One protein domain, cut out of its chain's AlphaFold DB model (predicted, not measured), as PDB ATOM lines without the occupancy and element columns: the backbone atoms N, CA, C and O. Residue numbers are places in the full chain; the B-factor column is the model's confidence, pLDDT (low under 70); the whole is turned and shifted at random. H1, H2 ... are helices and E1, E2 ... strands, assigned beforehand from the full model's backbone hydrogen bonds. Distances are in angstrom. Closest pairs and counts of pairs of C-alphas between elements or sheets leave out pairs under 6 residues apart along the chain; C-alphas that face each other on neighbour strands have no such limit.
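AT A GLANCE: This is residues 11 to 155 of the 372 residues of an uncharacterized protein of endosymbiont DhMRE of Dentiscutata heterogama (UniProt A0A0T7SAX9). Three helices that run the same way, H1, H2 and H4, stand side by side in a staggered row with H2 in the middle; two small sheets, the hairpin E1 and E2 and the three-strand E3, E4 and E5, lie on one side of the row. The long helix H5 slants along the other side, packing on H4 with residues 134 to 142. The printed part has 145 residues, with five named helices and five named strands in the order H1 E1 E2 H2 E3 E4 E5 H3 H4 H5; both sheets are antiparallel and the class is mixed. It is compact, with a radius of gyration of the C-alphas of 16.3 A and spans of 53 by 35 by 25 A.

IN THESE COORDINATES: H1, residues 11 to 22, begins at C-alpha 11 (93.160, 64.646, 135.071) and is 16.3 A long. E1 is residues 27 to 29 and E2 residues 35 to 37. H2, residues 58 to 72, is 20.9 A long. E3, residues 77 to 81, measures 13.3 A, E4, residues 89 to 94, 13.8 A, and E5 is residues 100 to 102. H3, residues 103 to 106, and H4, residues 109 to 116, follow. H5, residues 130 to 153, is 32.9 A long and ends at C-alpha 153 (89.554, 72.057, 120.637).

HOW THE PARTS SIT: H1 touches H2 with residues 17 to 21, at a shallow tilt of 8 degrees, the same way; the closest C-alphas, of Leu 21 and Ile 61, are 6.3 A apart. E1 and E2 form a hairpin, with N 36 and O 28 at 2.8 A, and E1 and H2 are near each other. H2 touches H4 at a shallow tilt of 12 degrees, the same way, with the closest C-alphas, of Ala 66 and Leu 113, at 6.1 A. E3, E4 and E5 form a meander, each strand the antiparallel neighbour of the one before, with N 78 and O 93 at 2.9 A and N 92 and O 101 at 2.8 A. H3 and H4 only graze this sheet. H5 touches H4 at a steep tilt of 60 degrees, opposite ways; the closest C-alphas, of Lys 111 and Tyr 138, are 6.5 A apart. H1 and H5 are apart. In H1, H2, H4 and H5 every O i to N i+4 pair is within hydrogen-bond range; H3 is too short for one.

THE WHOLE: The C-alphas of Glu 11 and Gly 125 are the two farthest apart, at 53.3 A. The printed part has no cut. The links E2 to H2 and H4 to H5 are long. Fifty residues have a pLDDT under 70, among them residues 83 to 88 and 118 to 155; the mean of H5 is 49.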
ATOM      1  N   GLU A  11      93.417  63.251 134.694       83.81
ATOM      2  CA  GLU A  11      93.160  64.646 135.071       83.81
ATOM      3  C   GLU A  11      94.449  65.396 135.427       83.81
ATOM      4  O   GLU A  11      94.585  66.578 135.121       83.81
ATOM      5  N   GLN A  12      95.415  64.728 136.067       84.81
ATOM      6  CA  GLN A  12      96.723  65.322 136.350       84.81
ATOM      7  C   GLN A  12      97.511  65.575 135.064       84.81
ATOM      8  O   GLN A  12      98.119  66.634 134.921       84.81
ATOM      9  N   LYS A  13      97.463  64.632 134.119       87.75
ATOM     10  CA  LYS A  13      98.106  64.792 132.811       87.75
ATOM     11  C   LYS A  13      97.495  65.930 132.002       87.75
ATOM     12  O   LYS A  13      98.229  66.707 131.396       87.75
ATOM     13  N   GLU A  14      96.175  66.070 132.057       87.62
ATOM     14  CA  GLU A  14      95.469  67.159 131.387       87.62
ATOM     15  C   GLU A  14      95.815  68.516 132.001       87.62
ATOM     16  O   GLU A  14      96.080  69.475 131.277       87.62
ATOM     17  N   ARG A  15      95.900  68.597 133.335       86.31
ATOM     18  CA  ARG A  15      96.349  69.815 134.024       86.31
ATOM     19  C   ARG A  15      97.775  70.198 133.649       86.31
ATOM     20  O   ARG A  15      98.017  71.364 133.363       86.31
ATOM     21  N   ASN A  16      98.698  69.239 133.612       90.00
ATOM     22  CA  ASN A  16     100.076  69.493 133.191       90.00
ATOM     23  C   ASN A  16     100.137  69.994 131.744       90.00
ATOM     24  O   ASN A  16     100.855  70.946 131.452       90.00
ATOM     25  N   GLN A  17      99.351  69.392 130.847       90.25
ATOM     26  CA  GLN A  17      99.255  69.847 129.464       90.25
ATOM     27  C   GLN A  17      98.737  71.284 129.381       90.25
ATOM     28  O   GLN A  17      99.339  72.104 128.694       90.25
ATOM     29  N   GLN A  18      97.641  71.599 130.076       88.94
ATOM     30  CA  GLN A  18      97.075  72.945 130.053       88.94
ATOM     31  C   GLN A  18      98.037  73.973 130.653       88.94
ATOM     32  O   GLN A  18      98.194  75.046 130.087       88.94
ATOM     33  N   TYR A  19      98.749  73.620 131.726       88.44
ATOM     34  CA  TYR A  19      99.749  74.495 132.331       88.44
ATOM     35  C   TYR A  19     100.871  74.862 131.352       88.44
ATOM     36  O   TYR A  19     101.227  76.035 131.249       88.44
ATOM     37  N   ILE A  20     101.394  73.891 130.592       90.50
ATOM     38  CA  ILE A  20     102.410  74.165 129.562       90.50
ATOM     39  C   ILE A  20     101.832  75.052 128.456       90.50
ATOM     40  O   ILE A  20     102.497  75.982 128.012       90.50
ATOM     41  N   LEU A  21     100.598  74.785 128.018       89.12
ATOM     42  CA  LEU A  21      99.944  75.579 126.974       89.12
ATOM     43  C   LEU A  21      99.703  77.034 127.410       89.12
ATOM     44  O   LEU A  21      99.882  77.948 126.609       89.12
ATOM     45  N   ASP A  22      99.343  77.254 128.671       87.69
ATOM     46  CA  ASP A  22      99.114  78.591 129.224       87.69
ATOM     47  C   ASP A  22     100.429  79.360 129.449       87.69
ATOM     48  O   ASP A  22     100.433  80.588 129.444       87.69
ATOM     49  N   ASN A  23     101.552  78.648 129.607       88.25
ATOM     50  CA  ASN A  23     102.879  79.212 129.883       88.25
ATOM     51  C   ASN A  23     103.881  78.910 128.762       88.25
ATOM     52  O   ASN A  23     105.075  78.741 128.999       88.25
ATOM     53  N   LEU A  24     103.391  78.841 127.527       89.25
ATOM     54  CA  LEU A  24     104.132  78.383 126.351       89.25
ATOM     55  C   LEU A  24     105.428  79.163 126.092       89.25
ATOM     56  O   LEU A  24     106.368  78.634 125.505       89.25
ATOM     57  N   ASP A  25     105.487  80.415 126.543       86.31
ATOM     58  CA  ASP A  25     106.670  81.261 126.410       86.31
ATOM     59  C   ASP A  25     107.849  80.817 127.269       86.31
ATOM     60  O   ASP A  25     109.000  81.070 126.912       86.31
ATOM     61  N   ASN A  26     107.551  80.089 128.337       88.19
ATOM     62  CA  ASN A  26     108.520  79.643 129.312       88.19
ATOM     63  C   ASN A  26     108.890  78.175 129.130       88.19
ATOM     64  O   ASN A  26     109.720  77.706 129.885       88.19
ATOM     65  N   TYR A  27     108.319  77.435 128.175       89.56
ATOM     66  CA  TYR A  27     108.606  76.009 128.014       89.56
ATOM     67  C   TYR A  27     109.254  75.677 126.683       89.56
ATOM     68  O   TYR A  27     108.809  76.128 125.630       89.56
ATOM     69  N   TRP A  28     110.229  74.770 126.733       87.75
ATOM     70  CA  TRP A  28     110.845  74.187 125.546       87.75
ATOM     71  C   TRP A  28     111.095  72.687 125.719       87.75
ATOM     72  O   TRP A  28     111.361  72.231 126.832       87.75
ATOM     73  N   PRO A  29     111.002  71.895 124.638       86.25
ATOM     74  CA  PRO A  29     111.308  70.476 124.694       86.25
ATOM     75  C   PRO A  29     112.826  70.260 124.783       86.25
ATOM     76  O   PRO A  29     113.589  70.807 123.985       86.25
ATOM     77  N   ASP A  30     113.268  69.435 125.727       79.81
ATOM     78  CA  ASP A  30     114.660  69.020 125.863       79.81
ATOM     79  C   ASP A  30     115.040  67.883 124.895       79.81
ATOM     80  O   ASP A  30     114.257  67.411 124.065       79.81
ATOM     81  N   SER A  31     116.267  67.377 125.043       70.75
ATOM     82  CA  SER A  31     116.798  66.268 124.246       70.75
ATOM     83  C   SER A  31     116.144  64.903 124.515       70.75
ATOM     84  O   SER A  31     116.629  63.892 124.013       70.75
ATOM     85  N   LYS A  32     115.124  64.813 125.364       76.12
ATOM     86  CA  LYS A  32     114.325  63.604 125.618       76.12
ATOM     87  C   LYS A  32     112.866  63.795 125.188       76.12
ATOM     88  O   LYS A  32     112.099  62.817 125.181       76.12
ATOM     89  N   GLY A  33     112.518  65.006 124.749       77.50
ATOM     90  CA  GLY A  33     111.166  65.451 124.435       77.50
ATOM     91  C   GLY A  33     110.370  65.855 125.673       77.50
ATOM     92  O   GLY A  33     109.156  65.992 125.570       77.50
ATOM     93  N   ASP A  34     111.025  65.990 126.825       86.50
ATOM     94  CA  ASP A  34     110.411  66.460 128.060       86.50
ATOM     95  C   ASP A  34     110.383  67.994 128.053       86.50
ATOM     96  O   ASP A  34     111.251  68.639 127.472       86.50
ATOM     97  N   PHE A  35     109.364  68.594 128.656       89.62
ATOM     98  CA  PHE A  35     109.157  70.037 128.633       89.62
ATOM     99  C   PHE A  35     109.862  70.680 129.821       89.62
ATOM    100  O   PHE A  35     109.560  70.367 130.972       89.62
ATOM    101  N   VAL A  36     110.794  71.583 129.537       87.12
ATOM    102  CA  VAL A  36     111.614  72.264 130.538       87.12
ATOM    103  C   VAL A  36     111.256  73.731 130.561       87.12
ATOM    104  O   VAL A  36     111.172  74.367 129.507       87.12
ATOM    105  N   ASN A  37     111.051  74.250 131.763       87.19
ATOM    106  CA  ASN A  37     110.817  75.658 131.976       87.19
ATOM    107  C   ASN A  37     112.147  76.428 131.849       87.19
ATOM    108  O   ASN A  37     113.143  76.065 132.475       87.19
ATOM    109  N   THR A  38     112.195  77.456 131.007       80.81
ATOM    110  CA  THR A  38     113.368  78.316 130.799       80.81
ATOM    111  C   THR A  38     113.439  79.504 131.744       80.81
ATOM    112  O   THR A  38     114.442  80.215 131.726       80.81
ATOM    113  N   ASP A  39     112.417  79.723 132.567       77.12
ATOM    114  CA  ASP A  39     112.475  80.688 133.655       77.12
ATOM    115  C   ASP A  39     113.374  80.151 134.778       77.12
ATOM    116  O   ASP A  39     113.089  79.118 135.395       77.12
ATOM    117  N   SER A  40     114.471  80.862 135.048       68.12
ATOM    118  CA  SER A  40     115.435  80.503 136.090       68.12
ATOM    119  C   SER A  40     114.823  80.475 137.485       68.12
ATOM    120  O   SER A  40     115.313  79.732 138.337       68.12
ATOM    121  N   ASP A  41     113.756  81.239 137.718       74.00
ATOM    122  CA  ASP A  41     113.114  81.347 139.029       74.00
ATOM    123  C   ASP A  41     112.296  80.094 139.370       74.00
ATOM    124  O   ASP A  41     112.021  79.828 140.538       74.00
ATOM    125  N   THR A  42     111.980  79.270 138.367       65.31
ATOM    126  CA  THR A  42     111.260  78.001 138.554       65.31
ATOM    127  C   THR A  42     112.182  76.827 138.889       65.31
ATOM    128  O   THR A  42     111.710  75.713 139.117       65.31
ATOM    129  N   TYR A  43     113.503  77.034 138.935       66.94
ATOM    130  CA  TYR A  43     114.474  75.963 139.155       66.94
ATOM    131  C   TYR A  43     114.297  75.300 140.531       66.94
ATOM    132  O   TYR A  43     114.514  75.913 141.574       66.94
ATOM    133  N   GLY A  44     113.953  74.008 140.533       59.88
ATOM    134  CA  GLY A  44     113.692  73.234 141.753       59.88
ATOM    135  C   GLY A  44     112.213  73.127 142.142       59.88
ATOM    136  O   GLY A  44     111.907  72.444 143.118       59.88
ATOM    137  N   GLU A  45     111.307  73.737 141.376       74.88
ATOM    138  CA  GLU A  45     109.863  73.555 141.531       74.88
ATOM    139  C   GLU A  45     109.334  72.364 140.712       74.88
ATOM    140  O   GLU A  45     109.919  71.968 139.703       74.88
ATOM    141  N   ASP A  46     108.174  71.824 141.111       67.06
ATOM    142  CA  ASP A  46     107.504  70.686 140.449       67.06
ATOM    143  C   ASP A  46     107.197  70.942 138.959       67.06
ATOM    144  O   ASP A  46     107.040  69.998 138.185       67.06
ATOM    145  N   TYR A  47     107.121  72.213 138.553       75.00
ATOM    146  CA  TYR A  47     106.819  72.643 137.188       75.00
ATOM    147  C   TYR A  47     108.062  72.981 136.368       75.00
ATOM    148  O   TYR A  47     107.948  73.178 135.160       75.00
ATOM    149  N   PHE A  48     109.258  72.974 136.958       81.56
ATOM    150  CA  PHE A  48     110.494  73.179 136.203       81.56
ATOM    151  C   PHE A  48     110.635  72.189 135.039       81.56
ATOM    152  O   PHE A  48     111.160  72.516 133.978       81.56
ATOM    153  N   TRP A  49     110.165  70.959 135.244       88.31
ATOM    154  CA  TRP A  49     110.312  69.868 134.298       88.31
ATOM    155  C   TRP A  49     109.039  69.024 134.271       88.31
ATOM    156  O   TRP A  49     108.591  68.526 135.302       88.31
ATOM    157  N   ILE A  50     108.467  68.837 133.084       88.88
ATOM    158  CA  ILE A  50     107.293  67.992 132.858       88.88
ATOM    159  C   ILE A  50     107.615  67.016 131.732       88.88
ATOM    160  O   ILE A  50     107.739  67.385 130.566       88.88
ATOM    161  N   GLY A  51     107.707  65.736 132.065       87.31
ATOM    162  CA  GLY A  51     108.009  64.686 131.108       87.31
ATOM    163  C   GLY A  51     106.914  64.492 130.057       87.31
ATOM    164  O   GLY A  51     105.721  64.603 130.343       87.31
ATOM    165  N   LYS A  52     107.286  64.067 128.846       86.81
ATOM    166  CA  LYS A  52     106.334  63.850 127.733       86.81
ATOM    167  C   LYS A  52     105.223  62.839 128.017       86.81
ATOM    168  O   LYS A  52     104.186  62.842 127.366       86.81
ATOM    169  N   TYR A  53     105.437  61.938 128.976       88.75
ATOM    170  CA  TYR A  53     104.442  60.948 129.408       88.75
ATOM    171  C   TYR A  53     103.550  61.439 130.562       88.75
ATOM    172  O   TYR A  53     102.624  60.723 130.966       88.75
ATOM    173  N   GLN A  54     103.837  62.631 131.092       89.62
ATOM    174  CA  GLN A  54     103.092  63.313 132.151       89.62
ATOM    175  C   GLN A  54     102.041  64.290 131.609       89.62
ATOM    176  O   GLN A  54     101.426  64.997 132.402       89.62
ATOM    177  N   VAL A  55     101.822  64.303 130.295       88.88
ATOM    178  CA  VAL A  55     100.780  65.071 129.600       88.88
ATOM    179  C   VAL A  55      99.844  64.126 128.844       88.88
ATOM    180  O   VAL A  55     100.200  62.964 128.609       88.88
ATOM    181  N   THR A  56      98.634  64.584 128.514       84.25
ATOM    182  CA  THR A  56      97.632  63.760 127.817       84.25
ATOM    183  C   THR A  56      98.027  63.542 126.359       84.25
ATOM    184  O   THR A  56      98.065  62.403 125.894       84.25
ATOM    185  N   ASP A  57      98.383  64.621 125.660       84.19
ATOM    186  CA  ASP A  57      98.848  64.610 124.276       84.19
ATOM    187  C   ASP A  57      99.982  65.628 124.078       84.19
ATOM    188  O   ASP A  57      99.772  66.834 123.939       84.19
ATOM    189  N   TYR A  58     101.223  65.137 124.053       85.69
ATOM    190  CA  TYR A  58     102.397  65.991 123.859       85.69
ATOM    191  C   TYR A  58     102.447  66.624 122.456       85.69
ATOM    192  O   TYR A  58     103.086  67.665 122.289       85.69
ATOM    193  N   LYS A  59     101.774  66.040 121.447       84.06
ATOM    194  CA  LYS A  59     101.761  66.597 120.085       84.06
ATOM    195  C   LYS A  59     101.019  67.932 120.037       84.06
ATOM    196  O   LYS A  59     101.420  68.808 119.276       84.06
ATOM    197  N   ASP A  60      99.983  68.105 120.859       84.75
ATOM    198  CA  ASP A  60      99.238  69.367 120.936       84.75
ATOM    199  C   ASP A  60     100.127  70.515 121.433       84.75
ATOM    200  O   ASP A  60     100.056  71.624 120.909       84.75
ATOM    201  N   ILE A  61     101.009  70.238 122.396       89.50
ATOM    202  CA  ILE A  61     101.968  71.223 122.911       89.50
ATOM    203  C   ILE A  61     102.975  71.604 121.821       89.50
ATOM    204  O   ILE A  61     103.184  72.787 121.558       89.50
ATOM    205  N   LEU A  62     103.563  70.609 121.147       88.25
ATOM    206  CA  LEU A  62     104.523  70.844 120.063       88.25
ATOM    207  C   LEU A  62     103.912  71.654 118.914       88.25
ATOM    208  O   LEU A  62     104.604  72.458 118.295       88.25
ATOM    209  N   TRP A  63     102.624  71.468 118.630       86.56
ATOM    210  CA  TRP A  63     101.920  72.225 117.598       86.56
ATOM    211  C   TRP A  63     101.752  73.701 117.960       86.56
ATOM    212  O   TRP A  63     102.023  74.575 117.138       86.56
ATOM    213  N   GLU A  64     101.350  73.999 119.192       88.44
ATOM    214  CA  GLU A  64     101.227  75.388 119.642       88.44
ATOM    215  C   GLU A  64     102.596  76.071 119.770       88.44
ATOM    216  O   GLU A  64     102.724  77.252 119.436       88.44
ATOM    217  N   MET A  65     103.645  75.323 120.133       89.88
ATOM    218  CA  MET A  65     105.032  75.801 120.049       89.88
ATOM    219  C   MET A  65     105.416  76.123 118.607       89.88
ATOM    220  O   MET A  65     105.968  77.187 118.333       89.88
ATOM    221  N   ALA A  66     105.085  75.237 117.670       88.06
ATOM    222  CA  ALA A  66     105.370  75.450 116.262       88.06
ATOM    223  C   ALA A  66     104.665  76.696 115.716       88.06
ATOM    224  O   ALA A  66     105.318  77.514 115.081       88.06
ATOM    225  N   LYS A  67     103.375  76.897 116.020       87.88
ATOM    226  CA  LYS A  67     102.651  78.125 115.649       87.88
ATOM    227  C   LYS A  67     103.251  79.369 116.265       87.88
ATOM    228  O   LYS A  67     103.379  80.384 115.595       87.88
ATOM    229  N   LYS A  68     103.622  79.316 117.547       88.94
ATOM    230  CA  LYS A  68     104.304  80.438 118.191       88.94
ATOM    231  C   LYS A  68     105.547  80.826 117.381       88.94
ATOM    232  O   LYS A  68     105.696  81.998 117.037       88.94
ATOM    233  N   ILE A  69     106.376  79.847 117.027       89.06
ATOM    234  CA  ILE A  69     107.571  80.066 116.211       89.06
ATOM    235  C   ILE A  69     107.198  80.651 114.844       89.06
ATOM    236  O   ILE A  69     107.770  81.654 114.444       89.06
ATOM    237  N   THR A  70     106.248  80.067 114.117       84.12
ATOM    238  CA  THR A  70     105.983  80.425 112.711       84.12
ATOM    239  C   THR A  70     105.116  81.669 112.528       84.12
ATOM    240  O   THR A  70     105.263  82.360 111.523       84.12
ATOM    241  N   GLU A  71     104.226  81.973 113.469       85.94
ATOM    242  CA  GLU A  71     103.268  83.081 113.368       85.94
ATOM    243  C   GLU A  71     103.718  84.321 114.147       85.94
ATOM    244  O   GLU A  71     103.380  85.435 113.754       85.94
ATOM    245  N   ARG A  72     104.478  84.155 115.241       88.25
ATOM    246  CA  ARG A  72     104.887  85.271 116.118       88.25
ATOM    247  C   ARG A  72     106.384  85.543 116.106       88.25
ATOM    248  O   ARG A  72     106.781  86.698 116.196       88.25
ATOM    249  N   GLU A  73     107.208  84.508 115.982       88.38
ATOM    250  CA  GLU A  73     108.664  84.620 116.159       88.38
ATOM    251  C   GLU A  73     109.458  84.235 114.909       88.38
ATOM    252  O   GLU A  73     110.660  84.014 114.984       88.38
ATOM    253  N   LYS A  74     108.818  84.149 113.740       86.25
ATOM    254  CA  LYS A  74     109.404  83.540 112.535       86.25
ATOM    255  C   LYS A  74     110.771  84.109 112.179       86.25
ATOM    256  O   LYS A  74     111.685  83.384 111.802       86.25
ATOM    257  N   GLU A  75     110.902  85.421 112.320       88.25
ATOM    258  CA  GLU A  75     112.118  86.166 112.012       88.25
ATOM    259  C   GLU A  75     113.251  85.924 113.007       88.25
ATOM    260  O   GLU A  75     114.390  86.257 112.699       88.25
ATOM    261  N   ASP A  76     112.977  85.326 114.162       90.81
ATOM    262  CA  ASP A  76     113.966  85.005 115.188       90.81
ATOM    263  C   ASP A  76     114.520  83.595 115.038       90.81
ATOM    264  O   ASP A  76     115.519  83.272 115.671       90.81
ATOM    265  N   TRP A  77     113.931  82.769 114.177       90.44
ATOM    266  CA  TRP A  77     114.320  81.377 114.005       90.44
ATOM    267  C   TRP A  77     114.929  81.129 112.628       90.44
ATOM    268  O   TRP A  77     114.565  81.749 111.628       90.44
ATOM    269  N   GLU A  78     115.890  80.216 112.579       88.50
ATOM    270  CA  GLU A  78     116.504  79.747 111.342       88.50
ATOM    271  C   GLU A  78     116.678  78.228 111.342       88.50
ATOM    272  O   GLU A  78     116.689  77.568 112.384       88.50
ATOM    273  N   LEU A  79     116.797  77.676 110.138       87.62
ATOM    274  CA  LEU A  79     117.046  76.260 109.916       87.62
ATOM    275  C   LEU A  79     118.544  76.022 109.801       87.62
ATOM    276  O   LEU A  79     119.193  76.609 108.935       87.62
ATOM    277  N   ILE A  80     119.074  75.125 110.628       86.44
ATOM    278  CA  ILE A  80     120.478  74.734 110.565       86.44
ATOM    279  C   ILE A  80     120.606  73.335 109.973       86.44
ATOM    280  O   ILE A  80     119.979  72.374 110.428       86.44
ATOM    281  N   PHE A  81     121.442  73.233 108.945       82.12
ATOM    282  CA  PHE A  81     121.727  72.002 108.219       82.12
ATOM    283  C   PHE A  81     122.979  71.332 108.775       82.12
ATOM    284  O   PHE A  81     123.865  71.989 109.322       82.12
ATOM    285  N   SER A  82     123.029  70.006 108.669       73.75
ATOM    286  CA  SER A  82     124.260  69.271 108.939       73.75
ATOM    287  C   SER A  82     125.319  69.616 107.882       73.75
ATOM    288  O   SER A  82     124.979  69.968 106.757       73.75
ATOM    289  N   GLU A  83     126.601  69.490 108.232       67.75
ATOM    290  CA  GLU A  83     127.709  69.558 107.261       67.75
ATOM    291  C   GLU A  83     127.761  68.316 106.352       67.75
ATOM    292  O   GLU A  83     128.480  68.294 105.356       67.75
ATOM    293  N   THR A  84     127.013  67.267 106.703       61.16
ATOM    294  CA  THR A  84     126.778  66.103 105.845       61.16
ATOM    295  C   THR A  84     125.771  66.460 104.749       61.16
ATOM    296  O   THR A  84     124.917  67.312 104.971       61.16
ATOM    297  N   ASP A  85     125.827  65.789 103.590       58.47
ATOM    298  CA  ASP A  85     124.897  65.953 102.447       58.47
ATOM    299  C   ASP A  85     123.429  65.553 102.768       58.47
ATOM    300  O   ASP A  85     122.685  65.075 101.909       58.47
ATOM    301  N   GLU A  86     122.994  65.682 104.020       64.12
ATOM    302  CA  GLU A  86     121.639  65.394 104.453       64.12
ATOM    303  C   GLU A  86     120.679  66.476 103.940       64.12
ATOM    304  O   GLU A  86     120.828  67.658 104.261       64.12
ATOM    305  N   PRO A  87     119.628  66.091 103.196       64.62
ATOM    306  CA  PRO A  87     118.691  67.036 102.603       64.62
ATOM    307  C   PRO A  87     117.653  67.553 103.605       64.62
ATOM    308  O   PRO A  87     116.577  67.992 103.199       64.62
ATOM    309  N   PHE A  88     117.929  67.483 104.905       69.88
ATOM    310  CA  PHE A  88     117.011  67.912 105.951       69.88
ATOM    311  C   PHE A  88     117.743  68.728 107.019       69.88
ATOM    312  O   PHE A  88     118.872  68.397 107.388       69.88
ATOM    313  N   PRO A  89     117.111  69.795 107.536       80.50
ATOM    314  CA  PRO A  89     117.681  70.551 108.638       80.50
ATOM    315  C   PRO A  89     117.755  69.676 109.891       80.50
ATOM    316  O   PRO A  89     116.841  68.906 110.202       80.50
ATOM    317  N   LYS A  90     118.856  69.812 110.626       82.75
ATOM    318  CA  LYS A  90     119.151  69.032 111.831       82.75
ATOM    319  C   LYS A  90     118.504  69.652 113.067       82.75
ATOM    320  O   LYS A  90     117.995  68.940 113.930       82.75
ATOM    321  N   TYR A  91     118.507  70.978 113.155       87.25
ATOM    322  CA  TYR A  91     117.896  71.715 114.259       87.25
ATOM    323  C   TYR A  91     117.383  73.085 113.807       87.25
ATOM    324  O   TYR A  91     117.861  73.666 112.833       87.25
ATOM    325  N   PHE A  92     116.391  73.585 114.533       87.69
ATOM    326  CA  PHE A  92     115.957  74.974 114.517       87.69
ATOM    327  C   PHE A  92     116.826  75.751 115.501       87.69
ATOM    328  O   PHE A  92     117.023  75.292 116.626       87.69
ATOM    329  N   LYS A  93     117.328  76.917 115.102       89.31
ATOM    330  CA  LYS A  93     118.127  77.780 115.971       89.31
ATOM    331  C   LYS A  93     117.453  79.129 116.134       89.31
ATOM    332  O   LYS A  93     117.119  79.779 115.145       89.31
ATOM    333  N   ASN A  94     117.264  79.559 117.374       90.25
ATOM    334  CA  ASN A  94     116.845  80.919 117.659       90.25
ATOM    335  C   ASN A  94     118.065  81.848 117.558       90.25
ATOM    336  O   ASN A  94     119.043  81.698 118.290       90.25
ATOM    337  N   LYS A  95     118.009  82.822 116.655       89.50
ATOM    338  CA  LYS A  95     119.084  83.774 116.355       89.50
ATOM    339  C   LYS A  95     119.356  84.753 117.495       89.50
ATOM    340  O   LYS A  95     120.470  85.254 117.600       89.50
ATOM    341  N   LYS A  96     118.356  85.038 118.338       88.00
ATOM    342  CA  LYS A  96     118.489  85.954 119.481       88.00
ATOM    343  C   LYS A  96     119.066  85.252 120.704       88.00
ATOM    344  O   LYS A  96     119.967  85.786 121.343       88.00
ATOM    345  N   THR A  97     118.540  84.077 121.041       83.69
ATOM    346  CA  THR A  97     118.878  83.378 122.292       83.69
ATOM    347  C   THR A  97     119.935  82.293 122.113       83.69
ATOM    348  O   THR A  97     120.522  81.847 123.093       83.69
ATOM    349  N   GLY A  98     120.185  81.848 120.878       83.69
ATOM    350  CA  GLY A  98     121.050  80.708 120.585       83.69
ATOM    351  C   GLY A  98     120.428  79.352 120.927       83.69
ATOM    352  O   GLY A  98     121.125  78.346 120.831       83.69
ATOM    353  N   LEU A  99     119.148  79.308 121.319       83.81
ATOM    354  CA  LEU A  99     118.436  78.069 121.631       83.81
ATOM    355  C   LEU A  99     118.369  77.161 120.397       83.81
ATOM    356  O   LEU A  99     117.966  77.605 119.322       83.81
ATOM    357  N   GLU A 100     118.717  75.887 120.569       86.69
ATOM    358  CA  GLU A 100     118.706  74.880 119.506       86.69
ATOM    359  C   GLU A 100     117.662  73.799 119.805       86.69
ATOM    360  O   GLU A 100     117.700  73.148 120.848       86.69
ATOM    361  N   LEU A 101     116.732  73.591 118.871       83.00
ATOM    362  CA  LEU A 101     115.681  72.578 118.956       83.00
ATOM    363  C   LEU A 101     115.855  71.558 117.829       83.00
ATOM    364  O   LEU A 101     115.762  71.909 116.655       83.00
ATOM    365  N   SER A 102     116.080  70.284 118.156       82.25
ATOM    366  CA  SER A 102     116.213  69.243 117.123       82.25
ATOM    367  C   SER A 102     114.920  69.082 116.322       82.25
ATOM    368  O   SER A 102     113.829  68.976 116.893       82.25
ATOM    369  N   THR A 103     115.047  68.966 115.000       78.75
ATOM    370  CA  THR A 103     113.904  68.716 114.109       78.75
ATOM    371  C   THR A 103     113.244  67.369 114.402       78.75
ATOM    372  O   THR A 103     112.022  67.253 114.348       78.75
ATOM    373  N   SER A 104     114.018  66.369 114.834       75.44
ATOM    374  CA  SER A 104     113.514  65.034 115.177       75.44
ATOM    375  C   SER A 104     112.462  65.033 116.295       75.44
ATOM    376  O   SER A 104     111.597  64.160 116.309       75.44
ATOM    377  N   TRP A 105     112.511  65.989 117.233       71.06
ATOM    378  CA  TRP A 105     111.588  66.028 118.379       71.06
ATOM    379  C   TRP A 105     110.204  66.524 118.017       71.06
ATOM    380  O   TRP A 105     109.216  66.037 118.561       71.06
ATOM    381  N   PHE A 106     110.127  67.436 117.054       70.50
ATOM    382  CA  PHE A 106     108.846  67.857 116.512       70.50
ATOM    383  C   PHE A 106     108.178  66.732 115.703       70.50
ATOM    384  O   PHE A 106     106.980  66.803 115.441       70.50
ATOM    385  N   GLY A 107     108.900  65.662 115.344       74.19
ATOM    386  CA  GLY A 107     108.342  64.531 114.606       74.19
ATOM    387  C   GLY A 107     107.675  65.012 113.318       74.19
ATOM    388  O   GLY A 107     108.285  65.728 112.531       74.19
ATOM    389  N   GLU A 108     106.400  64.691 113.126       68.94
ATOM    390  CA  GLU A 108     105.609  65.176 111.984       68.94
ATOM    391  C   GLU A 108     105.429  66.706 111.983       68.94
ATOM    392  O   GLU A 108     105.397  67.318 110.918       68.94
ATOM    393  N   VAL A 109     105.408  67.352 113.157       77.00
ATOM    394  CA  VAL A 109     105.304  68.819 113.294       77.00
ATOM    395  C   VAL A 109     106.548  69.524 112.740       77.00
ATOM    396  O   VAL A 109     106.486  70.691 112.356       77.00
ATOM    397  N   SER A 110     107.677  68.816 112.626       79.31
ATOM    398  CA  SER A 110     108.905  69.390 112.070       79.31
ATOM    399  C   SER A 110     108.722  69.788 110.610       79.31
ATOM    400  O   SER A 110     109.199  70.845 110.216       79.31
ATOM    401  N   LYS A 111     107.954  69.011 109.831       76.56
ATOM    402  CA  LYS A 111     107.634  69.334 108.436       76.56
ATOM    403  C   LYS A 111     106.918  70.679 108.336       76.56
ATOM    404  O   LYS A 111     107.239  71.472 107.454       76.56
ATOM    405  N   TYR A 112     106.000  70.944 109.271       76.75
ATOM    406  CA  TYR A 112     105.278  72.211 109.332       76.75
ATOM    407  C   TYR A 112     106.236  73.391 109.557       76.75
ATOM    408  O   TYR A 112     106.282  74.323 108.755       76.75
ATOM    409  N   LEU A 113     107.071  73.304 110.596       79.56
ATOM    410  CA  LEU A 113     108.082  74.318 110.909       79.56
ATOM    411  C   LEU A 113     109.079  74.544 109.768       79.56
ATOM    412  O   LEU A 113     109.405  75.683 109.453       79.56
ATOM    413  N   ILE A 114     109.558  73.468 109.144       80.75
ATOM    414  CA  ILE A 114     110.526  73.507 108.041       80.75
ATOM    415  C   ILE A 114     109.943  74.235 106.822       80.75
ATOM    416  O   ILE A 114     110.625  75.074 106.228       80.75
ATOM    417  N   GLY A 115     108.688  73.944 106.469       75.81
ATOM    418  CA  GLY A 115     107.987  74.629 105.381       75.81
ATOM    419  C   GLY A 115     107.808  76.119 105.670       75.81
ATOM    420  O   GLY A 115     108.157  76.962 104.841       75.81
ATOM    421  N   GLU A 116     107.346  76.454 106.875       80.06
ATOM    422  CA  GLU A 116     107.101  77.841 107.267       80.06
ATOM    423  C   GLU A 116     108.388  78.661 107.403       80.06
ATOM    424  O   GLU A 116     108.445  79.779 106.895       80.06
ATOM    425  N   LEU A 117     109.451  78.119 108.004       80.69
ATOM    426  CA  LEU A 117     110.749  78.798 108.149       80.69
ATOM    427  C   LEU A 117     111.540  78.899 106.832       80.69
ATOM    428  O   LEU A 117     112.630  79.465 106.808       80.69
ATOM    429  N   GLY A 118     110.975  78.422 105.720       66.12
ATOM    430  CA  GLY A 118     111.462  78.741 104.381       66.12
ATOM    431  C   GLY A 118     112.422  77.719 103.783       66.12
ATOM    432  O   GLY A 118     113.231  78.083 102.925       66.12
ATOM    433  N   TYR A 119     112.333  76.441 104.160       64.06
ATOM    434  CA  TYR A 119     113.107  75.412 103.475       64.06
ATOM    435  C   TYR A 119     112.605  75.172 102.047       64.06
ATOM    436  O   TYR A 119     111.481  74.723 101.817       64.06
ATOM    437  N   ARG A 120     113.484  75.406 101.071       52.44
ATOM    438  CA  ARG A 120     113.336  74.924  99.695       52.44
ATOM    439  C   ARG A 120     114.524  74.021  99.399       52.44
ATOM    440  O   ARG A 120     115.598  74.508  99.059       52.44
ATOM    441  N   GLY A 121     114.338  72.719  99.600       46.34
ATOM    442  CA  GLY A 121     115.407  71.740  99.424       46.34
ATOM    443  C   GLY A 121     116.001  71.757  98.018       46.34
ATOM    444  O   GLY A 121     115.280  71.859  97.023       46.34
ATOM    445  N   TRP A 122     117.326  71.648  97.950       36.50
ATOM    446  CA  TRP A 122     118.087  71.531  96.712       36.50
ATOM    447  C   TRP A 122     118.674  70.122  96.657       36.50
ATOM    448  O   TRP A 122     119.409  69.733  97.558       36.50
ATOM    449  N   HIS A 123     118.349  69.347  95.623       38.62
ATOM    450  CA  HIS A 123     118.978  68.046  95.399       38.62
ATOM    451  C   HIS A 123     119.353  67.909  93.921       38.62
ATOM    452  O   HIS A 123     118.529  68.092  93.029       38.62
ATOM    453  N   ASN A 124     120.628  67.603  93.671       37.16
ATOM    454  CA  ASN A 124     121.184  67.159  92.387       37.16
ATOM    455  C   ASN A 124     120.905  68.055  91.167       37.16
ATOM    456  O   ASN A 124     120.479  67.577  90.117       37.16
ATOM    457  N   GLY A 125     121.180  69.360  91.273       41.91
ATOM    458  CA  GLY A 125     121.285  70.246  90.102       41.91
ATOM    459  C   GLY A 125     119.986  70.482  89.319       41.91
ATOM    460  O   GLY A 125     119.992  71.228  88.342       41.91
ATOM    461  N   LYS A 126     118.859  69.916  89.760       36.41
ATOM    462  CA  LYS A 126     117.515  70.235  89.280       36.41
ATOM    463  C   LYS A 126     116.756  70.889  90.427       36.41
ATOM    464  O   LYS A 126     116.678  70.357  91.525       36.41
ATOM    465  N   ARG A 127     116.201  72.077  90.182       43.84
ATOM    466  CA  ARG A 127     115.416  72.837  91.175       43.84
ATOM    467  C   ARG A 127     114.081  72.188  91.565       43.84
ATOM    468  O   ARG A 127     113.342  72.788  92.331       43.84
ATOM    469  N   ASN A 128     113.775  70.990  91.080       46.09
ATOM    470  CA  ASN A 128     112.466  70.380  91.233       46.09
ATOM    471  C   ASN A 128     112.627  68.961  91.779       46.09
ATOM    472  O   ASN A 128     113.381  68.187  91.201       46.09
ATOM    473  N   GLU A 129     111.932  68.685  92.890       44.41
ATOM    474  CA  GLU A 129     111.121  67.472  93.164       44.41
ATOM    475  C   GLU A 129     111.054  67.117  94.658       44.41
ATOM    476  O   GLU A 129     110.019  66.643  95.108       44.41
ATOM    477  N   ILE A 130     112.050  67.466  95.481       43.69
ATOM    478  CA  ILE A 130     111.934  67.260  96.944       43.69
ATOM    479  C   ILE A 130     111.058  68.328  97.594       43.69
ATOM    480  O   ILE A 130     110.270  68.024  98.482       43.69
ATOM    481  N   GLY A 131     111.130  69.568  97.101       41.88
ATOM    482  CA  GLY A 131     110.178  70.608  97.483       41.88
ATOM    483  C   GLY A 131     108.742  70.198  97.152       41.88
ATOM    484  O   GLY A 131     107.881  70.302  97.998       41.88
ATOM    485  N   VAL A 132     108.469  69.641  95.976       39.53
ATOM    486  CA  VAL A 132     107.087  69.290  95.602       39.53
ATOM    487  C   VAL A 132     106.549  68.132  96.454       39.53
ATOM    488  O   VAL A 132     105.454  68.240  96.984       39.53
ATOM    489  N   LEU A 133     107.356  67.095  96.708       43.44
ATOM    490  CA  LEU A 133     106.952  65.969  97.563       43.44
ATOM    491  C   LEU A 133     106.752  66.370  99.031       43.44
ATOM    492  O   LEU A 133     105.789  65.939  99.656       43.44
ATOM    493  N   ILE A 134     107.628  67.222  99.581       48.59
ATOM    494  CA  ILE A 134     107.459  67.732 100.947       48.59
ATOM    495  C   ILE A 134     106.255  68.667 101.022       48.59
ATOM    496  O   ILE A 134     105.591  68.643 102.043       48.59
ATOM    497  N   TRP A 135     105.960  69.464  99.988       43.06
ATOM    498  CA  TRP A 135     104.820  70.386  99.985       43.06
ATOM    499  C   TRP A 135     103.469  69.664  99.798       43.06
ATOM    500  O   TRP A 135     102.512  70.006 100.488       43.06
ATOM    501  N   ASP A 136     103.403  68.615  98.972       47.56
ATOM    502  CA  ASP A 136     102.202  67.776  98.811       47.56
ATOM    503  C   ASP A 136     101.911  66.938 100.073       47.56
ATOM    504  O   ASP A 136     100.759  66.824 100.508       47.56
ATOM    505  N   ASP A 137     102.954  66.388 100.706       49.59
ATOM    506  CA  ASP A 137     102.833  65.740 102.017       49.59
ATOM    507  C   ASP A 137     102.580  66.768 103.131       49.59
ATOM    508  O   ASP A 137     101.862  66.472 104.081       49.59
ATOM    509  N   TYR A 138     103.110  67.989 103.017       49.47
ATOM    510  CA  TYR A 138     102.891  69.090 103.961       49.47
ATOM    511  C   TYR A 138     101.443  69.542 103.951       49.47
ATOM    512  O   TYR A 138     100.870  69.656 105.026       49.47
ATOM    513  N   ASP A 139     100.823  69.774 102.793       51.94
ATOM    514  CA  ASP A 139      99.425  70.208 102.753       51.94
ATOM    515  C   ASP A 139      98.500  69.106 103.282       51.94
ATOM    516  O   ASP A 139      97.580  69.385 104.055       51.94
ATOM    517  N   ARG A 140      98.803  67.837 102.983       55.66
ATOM    518  CA  ARG A 140      98.073  66.683 103.521       55.66
ATOM    519  C   ARG A 140      98.240  66.533 105.035       55.66
ATOM    520  O   ARG A 140      97.238  66.430 105.745       55.66
ATOM    521  N   ASP A 141      99.472  66.557 105.538       50.47
ATOM    522  CA  ASP A 141      99.782  66.421 106.966       50.47
ATOM    523  C   ASP A 141      99.280  67.643 107.747       50.47
ATOM    524  O   ASP A 141      98.718  67.502 108.830       50.47
ATOM    525  N   ARG A 142      99.377  68.850 107.179       51.31
ATOM    526  CA  ARG A 142      98.821  70.089 107.739       51.31
ATOM    527  C   ARG A 142      97.309  70.003 107.859       51.31
ATOM    528  O   ARG A 142      96.785  70.370 108.906       51.31
ATOM    529  N   ILE A 143      96.601  69.522 106.835       54.59
ATOM    530  CA  ILE A 143      95.145  69.337 106.890       54.59
ATOM    531  C   ILE A 143      94.785  68.273 107.930       54.59
ATOM    532  O   ILE A 143      93.931  68.528 108.777       54.59
ATOM    533  N   PHE A 144      95.463  67.123 107.930       51.97
ATOM    534  CA  PHE A 144      95.210  66.034 108.877       51.97
ATOM    535  C   PHE A 144      95.452  66.460 110.335       51.97
ATOM    536  O   PHE A 144      94.603  66.247 111.205       51.97
ATOM    537  N   ILE A 145      96.570  67.135 110.605       49.12
ATOM    538  CA  ILE A 145      96.947  67.610 111.942       49.12
ATOM    539  C   ILE A 145      96.041  68.767 112.382       49.12
ATOM    540  O   ILE A 145      95.553  68.762 113.516       49.12
ATOM    541  N   LYS A 146      95.734  69.721 111.489       51.59
ATOM    542  CA  LYS A 146      94.799  70.825 111.764       51.59
ATOM    543  C   LYS A 146      93.393  70.304 112.054       51.59
ATOM    544  O   LYS A 146      92.775  70.761 113.007       51.59
ATOM    545  N   GLN A 147      92.899  69.319 111.303       54.91
ATOM    546  CA  GLN A 147      91.601  68.688 111.563       54.91
ATOM    547  C   GLN A 147      91.592  67.912 112.886       54.91
ATOM    548  O   GLN A 147      90.633  68.031 113.649       54.91
ATOM    549  N   GLY A 148      92.655  67.160 113.193       52.34
ATOM    550  CA  GLY A 148      92.811  66.488 114.486       52.34
ATOM    551  C   GLY A 148      92.765  67.471 115.659       52.34
ATOM    552  O   GLY A 148      92.059  67.242 116.638       52.34
ATOM    553  N   TRP A 149      93.441  68.609 115.521       47.59
ATOM    554  CA  TRP A 149      93.483  69.657 116.537       47.59
ATOM    555  C   TRP A 149      92.165  70.435 116.675       47.59
ATOM    556  O   TRP A 149      91.691  70.641 117.790       47.59
ATOM    557  N   GLU A 150      91.514  70.804 115.570       54.19
ATOM    558  CA  GLU A 150      90.186  71.439 115.585       54.19
ATOM    559  C   GLU A 150      89.128  70.533 116.232       54.19
ATOM    560  O   GLU A 150      88.258  70.999 116.967       54.19
ATOM    561  N   ASN A 151      89.221  69.218 116.024       52.22
ATOM    562  CA  ASN A 151      88.349  68.260 116.700       52.22
ATOM    563  C   ASN A 151      88.646  68.173 118.213       52.22
ATOM    564  O   ASN A 151      87.706  68.053 118.995       52.22
ATOM    565  N   ARG A 152      89.913  68.302 118.642       47.22
ATOM    566  CA  ARG A 152      90.310  68.316 120.067       47.22
ATOM    567  C   ARG A 152      89.936  69.615 120.788       47.22
ATOM    568  O   ARG A 152      89.491  69.575 121.935       47.22
ATOM    569  N   LYS A 153      90.028  70.765 120.113       50.03
ATOM    570  CA  LYS A 153      89.554  72.057 120.637       50.03
ATOM    571  C   LYS A 153      88.064  72.056 120.950       50.03
ATOM    572  O   LYS A 153      87.658  72.577 121.982       50.03
ATOM    573  N   LYS A 154      87.262  71.424 120.089       50.88
ATOM    574  CA  LYS A 154      85.805  71.301 120.265       50.88
ATOM    575  C   LYS A 154      85.406  70.446 121.472       50.88
ATOM    576  O   LYS A 154      84.253  70.487 121.879       50.88
ATOM    577  N   THR A 155      86.345  69.699 122.056       41.72
ATOM    578  CA  THR A 155      86.116  68.864 123.245       41.72
ATOM    579  C   THR A 155      86.674  69.447 124.545       41.72
ATOM    580  O   THR A 155      86.484  68.832 125.595       41.72
TER     581      THR A 155